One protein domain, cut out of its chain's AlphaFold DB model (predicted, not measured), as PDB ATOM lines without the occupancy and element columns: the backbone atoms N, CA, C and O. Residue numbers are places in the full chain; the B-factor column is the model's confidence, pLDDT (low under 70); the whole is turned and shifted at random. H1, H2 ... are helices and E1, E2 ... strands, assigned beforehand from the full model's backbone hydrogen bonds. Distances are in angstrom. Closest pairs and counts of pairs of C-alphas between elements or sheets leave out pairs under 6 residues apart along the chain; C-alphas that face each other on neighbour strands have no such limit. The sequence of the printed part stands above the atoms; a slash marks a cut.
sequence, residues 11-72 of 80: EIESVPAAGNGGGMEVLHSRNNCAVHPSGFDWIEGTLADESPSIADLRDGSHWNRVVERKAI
ATOM      1  N   GLU A  11     253.143 459.411 592.077       92.00
ATOM      2  CA  GLU A  11     252.908 460.852 592.147       92.00
ATOM      3  C   GLU A  11     252.111 461.316 590.926       92.00
ATOM      4  O   GLU A  11     252.262 460.766 589.838       92.00
ATOM      5  N   ILE A  12     251.244 462.309 591.120       93.19
ATOM      6  CA  ILE A  12     250.496 462.949 590.040       93.19
ATOM      7  C   ILE A  12     251.010 464.376 589.922       93.19
ATOM      8  O   ILE A  12     250.973 465.134 590.891       93.19
ATOM      9  N   GLU A  13     251.482 464.729 588.735       93.44
ATOM     10  CA  GLU A  13     251.884 466.083 588.384       93.44
ATOM     11  C   GLU A  13     250.826 466.700 587.469       93.44
ATOM     12  O   GLU A  13     250.471 466.123 586.441       93.44
ATOM     13  N   SER A  14     250.325 467.879 587.837       93.88
ATOM     14  CA  SER A  14     249.395 468.641 587.006       93.88
ATOM     15  C   SER A  14     250.165 469.669 586.182       93.88
ATOM     16  O   SER A  14     250.938 470.455 586.732       93.88
ATOM     17  N   VAL A  15     249.922 469.693 584.871       94.81
ATOM     18  CA  VAL A  15     250.506 470.639 583.913       94.81
ATOM     19  C   VAL A  15     249.372 471.444 583.262       94.81
ATOM     20  O   VAL A  15     248.907 471.099 582.172       94.81
ATOM     21  N   PRO A  16     248.894 472.530 583.899       90.06
ATOM     22  CA  PRO A  16     247.692 473.243 583.450       90.06
ATOM     23  C   PRO A  16     247.828 473.914 582.077       90.06
ATOM     24  O   PRO A  16     246.848 474.061 581.355       90.06
ATOM     25  N   ALA A  17     249.043 474.321 581.697       90.62
ATOM     26  CA  ALA A  17     249.308 474.993 580.422       90.62
ATOM     27  C   ALA A  17     249.398 474.030 579.221       90.62
ATOM     28  O   ALA A  17     249.436 474.479 578.074       90.62
ATOM     29  N   ALA A  18     249.446 472.716 579.462       90.62
ATOM     30  CA  ALA A  18     249.477 471.723 578.396       90.62
ATOM     31  C   ALA A  18     248.155 471.701 577.603       90.62
ATOM     32  O   ALA A  18     247.119 472.191 578.058       90.62
ATOM     33  N   GLY A  19     248.197 471.150 576.386       85.62
ATOM     34  CA  GLY A  19     247.000 470.976 575.556       85.62
ATOM     35  C   GLY A  19     246.288 472.286 575.196       85.62
ATOM     36  O   GLY A  19     245.062 472.327 575.216       85.62
ATOM     37  N   ASN A  20     247.033 473.363 574.909       89.12
ATOM     38  CA  ASN A  20     246.489 474.699 574.609       89.12
ATOM     39  C   ASN A  20     245.546 475.248 575.704       89.12
ATOM     40  O   ASN A  20     244.557 475.911 575.396       89.12
ATOM     41  N   GLY A  21     245.841 474.965 576.978       87.19
ATOM     42  CA  GLY A  21     245.032 475.403 578.122       87.19
ATOM     43  C   GLY A  21     243.959 474.407 578.577       87.19
ATOM     44  O   GLY A  21     243.186 474.729 579.474       87.19
ATOM     45  N   GLY A  22     243.910 473.205 577.991       91.62
ATOM     46  CA  GLY A  22     243.067 472.101 578.464       91.62
ATOM     47  C   GLY A  22     243.625 471.357 579.685       91.62
ATOM     48  O   GLY A  22     242.890 470.606 580.322       91.62
ATOM     49  N   GLY A  23     244.898 471.578 580.024       92.50
ATOM     50  CA  GLY A  23     245.588 470.883 581.105       92.50
ATOM     51  C   GLY A  23     245.973 469.442 580.757       92.50
ATOM     52  O   GLY A  23     245.432 468.818 579.846       92.50
ATOM     53  N   MET A  24     246.953 468.914 581.484       95.38
ATOM     54  CA  MET A  24     247.385 467.517 581.426       95.38
ATOM     55  C   MET A  24     247.745 467.047 582.834       95.38
ATOM     56  O   MET A  24     248.224 467.840 583.644       95.38
ATOM     57  N   GLU A  25     247.560 465.760 583.108       95.44
ATOM     58  CA  GLU A  25     248.110 465.109 584.296       95.44
ATOM     59  C   GLU A  25     249.122 464.039 583.883       95.44
ATOM     60  O   GLU A  25     248.903 463.290 582.927       95.44
ATOM     61  N   VAL A  26     250.237 463.969 584.608       93.75
ATOM     62  CA  VAL A  26     251.276 462.952 584.440       93.75
ATOM     63  C   VAL A  26     251.281 462.064 585.673       93.75
ATOM     64  O   VAL A  26     251.459 462.543 586.794       93.75
ATOM     65  N   LEU A  27     251.096 460.762 585.460       93.62
ATOM     66  CA  LEU A  27     251.222 459.759 586.508       93.62
ATOM     67  C   LEU A  27     252.656 459.226 586.533       93.62
ATOM     68  O   LEU A  27     253.084 458.505 585.633       93.62
ATOM     69  N   HIS A  28     253.382 459.552 587.593       92.38
ATOM     70  CA  HIS A  28     254.720 459.049 587.860       92.38
ATOM     71  C   HIS A  28     254.634 457.777 588.702       92.38
ATOM     72  O   HIS A  28     253.965 457.764 589.733       92.38
ATOM     73  N   SER A  29     255.344 456.724 588.295       91.56
ATOM     74  CA  SER A  29     255.506 455.489 589.070       91.56
ATOM     75  C   SER A  29     256.989 455.185 589.233       91.56
ATOM     76  O   SER A  29     257.734 455.144 588.254       91.56
ATOM     77  N   ARG A  30     257.428 455.003 590.477       88.69
ATOM     78  CA  ARG A  30     258.822 454.755 590.849       88.69
ATOM     79  C   ARG A  30     258.909 453.361 591.454       88.69
ATOM     80  O   ARG A  30     258.487 453.146 592.587       88.69
ATOM     81  N   ASN A  31     259.454 452.418 590.692       86.56
ATOM     82  CA  ASN A  31     259.669 451.042 591.128       86.56
ATOM     83  C   ASN A  31     261.167 450.734 591.130       86.56
ATOM     84  O   ASN A  31     261.837 450.967 590.126       86.56
ATOM     85  N   ASN A  32     261.669 450.196 592.239       85.19
ATOM     86  CA  ASN A  32     263.018 449.656 592.329       85.19
ATOM     87  C   ASN A  32     262.915 448.185 592.733       85.19
ATOM     88  O   ASN A  32     262.421 447.874 593.817       85.19
ATOM     89  N   CYS A  33     263.342 447.287 591.850       85.69
ATOM     90  CA  CYS A  33     263.301 445.852 592.084       85.69
ATOM     91  C   CYS A  33     264.701 445.251 591.963       85.69
ATOM     92  O   CYS A  33     265.469 445.592 591.069       85.69
ATOM     93  N   ALA A  34     265.003 444.319 592.864       88.44
ATOM     94  CA  ALA A  34     266.185 443.478 592.790       88.44
ATOM     95  C   ALA A  34     265.733 442.037 592.551       88.44
ATOM     96  O   ALA A  34     264.822 441.543 593.220       88.44
ATOM     97  N   VAL A  35     266.359 441.371 591.585       88.56
ATOM     98  CA  VAL A  35     266.091 439.970 591.253       88.56
ATOM     99  C   VAL A  35     267.420 439.244 591.233       88.56
ATOM    100  O   VAL A  35     268.355 439.681 590.569       88.56
ATOM    101  N   HIS A  36     267.494 438.130 591.953       91.25
ATOM    102  CA  HIS A  36     268.692 437.308 592.019       91.25
ATOM    103  C   HIS A  36     268.330 435.834 591.789       91.25
ATOM    104  O   HIS A  36     267.416 435.326 592.450       91.25
ATOM    105  N   PRO A  37     268.998 435.134 590.858       91.06
ATOM    106  CA  PRO A  37     268.716 433.731 590.596       91.06
ATOM    107  C   PRO A  37     269.132 432.867 591.792       91.06
ATOM    108  O   PRO A  37     270.251 432.946 592.294       91.06
ATOM    109  N   SER A  38     268.221 432.016 592.263       93.88
ATOM    110  CA  SER A  38     268.516 431.100 593.367       93.88
ATOM    111  C   SER A  38     269.573 430.067 592.958       93.88
ATOM    112  O   SER A  38     269.470 429.460 591.889       93.88
ATOM    113  N   GLY A  39     270.573 429.849 593.817       94.19
ATOM    114  CA  GLY A  39     271.639 428.866 593.590       94.19
ATOM    115  C   GLY A  39     272.831 429.371 592.770       94.19
ATOM    116  O   GLY A  39     273.709 428.574 592.425       94.19
ATOM    117  N   PHE A  40     272.880 430.670 592.483       95.19
ATOM    118  CA  PHE A  40     274.037 431.356 591.915       95.19
ATOM    119  C   PHE A  40     274.510 432.441 592.871       95.19
ATOM    120  O   PHE A  40     273.689 432.948 593.619       95.19
ATOM    121  N   ASP A  41     275.786 432.799 592.798       96.06
ATOM    122  CA  ASP A  41     276.369 433.983 593.424       96.06
ATOM    123  C   ASP A  41     276.873 434.929 592.330       96.06
ATOM    124  O   ASP A  41     277.362 434.486 591.281       96.06
ATOM    125  N   TRP A  42     276.770 436.231 592.593       95.00
ATOM    126  CA  TRP A  42     277.341 437.269 591.743       95.00
ATOM    127  C   TRP A  42     278.866 437.330 591.899       95.00
ATOM    128  O   TRP A  42     279.388 437.386 593.014       95.00
ATOM    129  N   ILE A  43     279.578 437.334 590.773       94.75
ATOM    130  CA  ILE A  43     281.023 437.549 590.698       94.75
ATOM    131  C   ILE A  43     281.255 438.993 590.263       94.75
ATOM    132  O   ILE A  43     281.037 439.355 589.104       94.75
ATOM    133  N   GLU A  44     281.740 439.799 591.200       90.81
ATOM    134  CA  GLU A  44     282.081 441.190 590.930       90.81
ATOM    135  C   GLU A  44     283.184 441.282 589.867       90.81
ATOM    136  O   GLU A  44     284.191 440.570 589.929       90.81
ATOM    137  N   GLY A  45     283.000 442.168 588.889       85.19
ATOM    138  CA  GLY A  45     284.013 442.461 587.880       85.19
ATOM    139  C   GLY A  45     284.207 443.959 587.706       85.19
ATOM    140  O   GLY A  45     284.037 444.736 588.637       85.19
ATOM    141  N   THR A  46     284.618 444.381 586.512       87.88
ATOM    142  CA  THR A  46     284.753 445.813 586.219       87.88
ATOM    143  C   THR A  46     283.405 446.358 585.766       87.88
ATOM    144  O   THR A  46     283.027 446.160 584.616       87.88
ATOM    145  N   LEU A  47     282.691 447.026 586.671       88.25
ATOM    146  CA  LEU A  47     281.427 447.698 586.374       88.25
ATOM    147  C   LEU A  47     281.648 449.166 586.000       88.25
ATOM    148  O   LEU A  47     282.624 449.791 586.418       88.25
ATOM    149  N   ALA A  48     280.731 449.715 585.204       86.75
ATOM    150  CA  ALA A  48     280.750 451.126 584.820       86.75
ATOM    151  C   ALA A  48     280.265 452.064 585.944       86.75
ATOM    152  O   ALA A  48     280.716 453.202 586.011       86.75
ATOM    153  N   ASP A  49     279.380 451.572 586.814       86.75
ATOM    154  CA  ASP A  49     278.748 452.302 587.918       86.75
ATOM    155  C   ASP A  49     278.625 451.396 589.161       86.75
ATOM    156  O   ASP A  49     279.006 450.228 589.137       86.75
ATOM    157  N   GLU A  50     278.076 451.930 590.259       86.50
ATOM    158  CA  GLU A  50     277.911 451.221 591.542       86.50
ATOM    159  C   GLU A  50     276.981 449.993 591.463       86.50
ATOM    160  O   GLU A  50     277.093 449.076 592.271       86.50
ATOM    161  N   SER A  51     276.050 449.961 590.505       88.31
ATOM    162  CA  SER A  51     275.158 448.818 590.272       88.31
ATOM    163  C   SER A  51     275.377 448.228 588.875       88.31
ATOM    164  O   SER A  51     275.555 448.997 587.928       88.31
ATOM    165  N   PRO A  52     275.307 446.892 588.710       91.44
ATOM    166  CA  PRO A  52     275.442 446.256 587.403       91.44
ATOM    167  C   PRO A  52     274.400 446.769 586.407       91.44
ATOM    168  O   PRO A  52     273.211 446.886 586.725       91.44
ATOM    169  N   SER A  53     274.826 447.029 585.173       91.44
ATOM    170  CA  SER A  53     273.909 447.337 584.081       91.44
ATOM    171  C   SER A  53     273.198 446.071 583.585       91.44
ATOM    172  O   SER A  53     273.603 444.939 583.855       91.44
ATOM    173  N   ILE A  54     272.155 446.243 582.768       90.19
ATOM    174  CA  ILE A  54     271.492 445.108 582.099       90.19
ATOM    175  C   ILE A  54     272.475 444.327 581.207       90.19
ATOM    176  O   ILE A  54     272.283 443.129 581.004       90.19
ATOM    177  N   ALA A  55     273.511 444.972 580.662       91.38
ATOM    178  CA  ALA A  55     274.524 444.282 579.868       91.38
ATOM    179  C   ALA A  55     275.388 443.362 580.743       91.38
ATOM    180  O   ALA A  55     275.589 442.207 580.370       91.38
ATOM    181  N   ASP A  56     275.793 443.834 581.924       92.56
ATOM    182  CA  ASP A  56     276.618 443.074 582.874       92.56
ATOM    183  C   ASP A  56     275.842 441.877 583.439       92.56
ATOM    184  O   ASP A  56     276.336 440.754 583.451       92.56
ATOM    185  N   LEU A  57     274.569 442.075 583.804       91.44
ATOM    186  CA  LEU A  57     273.697 440.997 584.293       91.44
ATOM    187  C   LEU A  57     273.466 439.888 583.253       91.44
ATOM    188  O   LEU A  57     273.170 438.748 583.619       91.44
ATOM    189  N   ARG A  58     273.564 440.209 581.956       91.62
ATOM    190  CA  ARG A  58     273.407 439.243 580.858       91.62
ATOM    191  C   ARG A  58     274.670 438.442 580.578       91.62
ATOM    192  O   ARG A  58     274.560 437.394 579.938       91.62
ATOM    193  N   ASP A  59     275.835 438.923 580.995       92.56
ATOM    194  CA  ASP A  59     277.075 438.189 580.807       92.56
ATOM    195  C   ASP A  59     277.156 437.035 581.815       92.56
ATOM    196  O   ASP A  59     277.131 437.213 583.031       92.56
ATOM    197  N   GLY A  60     277.254 435.814 581.285       91.44
ATOM    198  CA  GLY A  60     277.390 434.600 582.080       91.44
ATOM    199  C   GLY A  60     278.686 434.541 582.892       91.44
ATOM    200  O   GLY A  60     278.756 433.756 583.834       91.44
ATOM    201  N   SER A  61     279.697 435.347 582.548       93.56
ATOM    202  CA  SER A  61     280.977 435.398 583.260       93.56
ATOM    203  C   SER A  61     280.847 435.923 584.698       93.56
ATOM    204  O   SER A  61     281.637 435.531 585.555       93.56
ATOM    205  N   HIS A  62     279.810 436.717 584.984       94.25
ATOM    206  CA  HIS A  62     279.539 437.277 586.309       94.25
ATOM    207  C   HIS A  62     278.731 436.358 587.238       94.25
ATOM    208  O   HIS A  62     278.365 436.762 588.339       94.25
ATOM    209  N   TRP A  63     278.442 435.119 586.838       94.12
ATOM    210  CA  TRP A  63     277.593 434.220 587.621       94.12
ATOM    211  C   TRP A  63     278.320 432.927 587.983       94.12
ATOM    212  O   TRP A  63     278.633 432.107 587.119       94.12
ATOM    213  N   ASN A  64     278.522 432.694 589.284       95.56
ATOM    214  CA  ASN A  64     279.026 431.420 589.790       95.56
ATOM    215  C   ASN A  64     277.873 430.545 590.277       95.56
ATOM    216  O   ASN A  64     277.046 430.993 591.063       95.56
ATOM    217  N   ARG A  65     277.827 429.269 589.891       94.12
ATOM    218  CA  ARG A  65     276.851 428.329 590.457       94.12
ATOM    219  C   ARG A  65     277.364 427.792 591.796       94.12
ATOM    220  O   ARG A  65     278.388 427.116 591.813       94.12
ATOM    221  N   VAL A  66     276.612 427.995 592.880       96.31
ATOM    222  CA  VAL A  66     277.007 427.559 594.238       96.31
ATOM    223  C   VAL A  66     276.363 426.259 594.708       96.31
ATOM    224  O   VAL A  66     276.828 425.649 595.666       96.31
ATOM    225  N   VAL A  67     275.314 425.799 594.026       94.75
ATOM    226  CA  VAL A  67     274.654 424.518 594.320       94.75
ATOM    227  C   VAL A  67     274.781 423.531 593.163       94.75
ATOM    228  O   VAL A  67     275.066 423.888 592.018       94.75
ATOM    229  N   GLU A  68     274.525 422.257 593.443       93.62
ATOM    230  CA  GLU A  68     274.432 421.235 592.403       93.62
ATOM    231  C   GLU A  68     273.389 421.604 591.342       93.62
ATOM    232  O   GLU A  68     272.314 422.116 591.656       93.62
ATOM    233  N   ARG A  69     273.656 421.280 590.069       91.00
ATOM    234  CA  ARG A  69     272.777 421.650 588.938       91.00
ATOM    235  C   ARG A  69     271.310 421.258 589.167       91.00
ATOM    236  O   ARG A  69     270.417 421.981 588.746       91.00
ATOM    237  N   LYS A  70     271.064 420.108 589.802       92.12
ATOM    238  CA  LYS A  70     269.710 419.588 590.062       92.12
ATOM    239  C   LYS A  70     268.967 420.313 591.189       92.12
ATOM    240  O   LYS A  70     267.759 420.148 591.289       92.12
ATOM    241  N   ALA A  71     269.666 421.079 592.026       93.81
ATOM    242  CA  ALA A  71     269.062 421.871 593.095       93.81
ATOM    243  C   ALA A  71     268.551 423.238 592.604       93.81
ATOM    244  O   ALA A  71     267.869 423.938 593.345       93.81
ATOM    245  N   ILE A  72     268.859 423.617 591.359       94.50
ATOM    246  CA  ILE A  72     268.407 424.876 590.765       94.50
ATOM    247  C   ILE A  72     267.030 424.658 590.134       94.50
ATOM    248  O   ILE A  72     266.900 423.796 589.261       94.50
TER     249      ILE A  72
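This is residues 11 to 72 of the 80 residues of an uncharacterized protein of Roseomonas mucosa (UniProt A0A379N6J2). Two small parts stand at opposite ends of a drawn-out chain: a two-strand ladder, E1 with E2, whose free tip holds H1, and a looped head with E3, E4 and H2; residues 30 to 39 join them. The 62 printed residues run E1, H1, E2, E3, H2, E4, both sheets antiparallel, mixed in class, with 26 residues in named elements. The whole is extended, radius of gyration of the C-alphas 20.9 A, spanning 63 by 27 by 14 A.

Find C-alpha 11 at (252.908, 460.852, 592.147); E1 runs 13.0 A to residue 15. Next come H1, residues 18 to 21, and E2, residues 24 to 29, 16.4 A. Then find E3, residues 40 to 42, H2, residues 54 to 58, and E4, residues 63 to 65, ending at C-alpha (276.851, 428.329, 590.457).

E1 and E2 are antiparallel at 158 degrees; look at N 13 and O 26, 2.9 A. The closest C-alphas of H1 and E2, Ala 18 and Met 24, are 5.6 A apart. E3 and E4 are antiparallel at 148 degrees, with N 41 and O 64 at 2.8 A. H2 has its O i to N i+4 pair within hydrogen-bond range; H1 is too short for one. E2 and E3 are apart.

The C-alphas farthest apart, Gly 21 and Glu 68, are 63.3 A apart. The printed part has no cut, E3 to H2 is a long link, and no printed residue is under 70 in pLDDT.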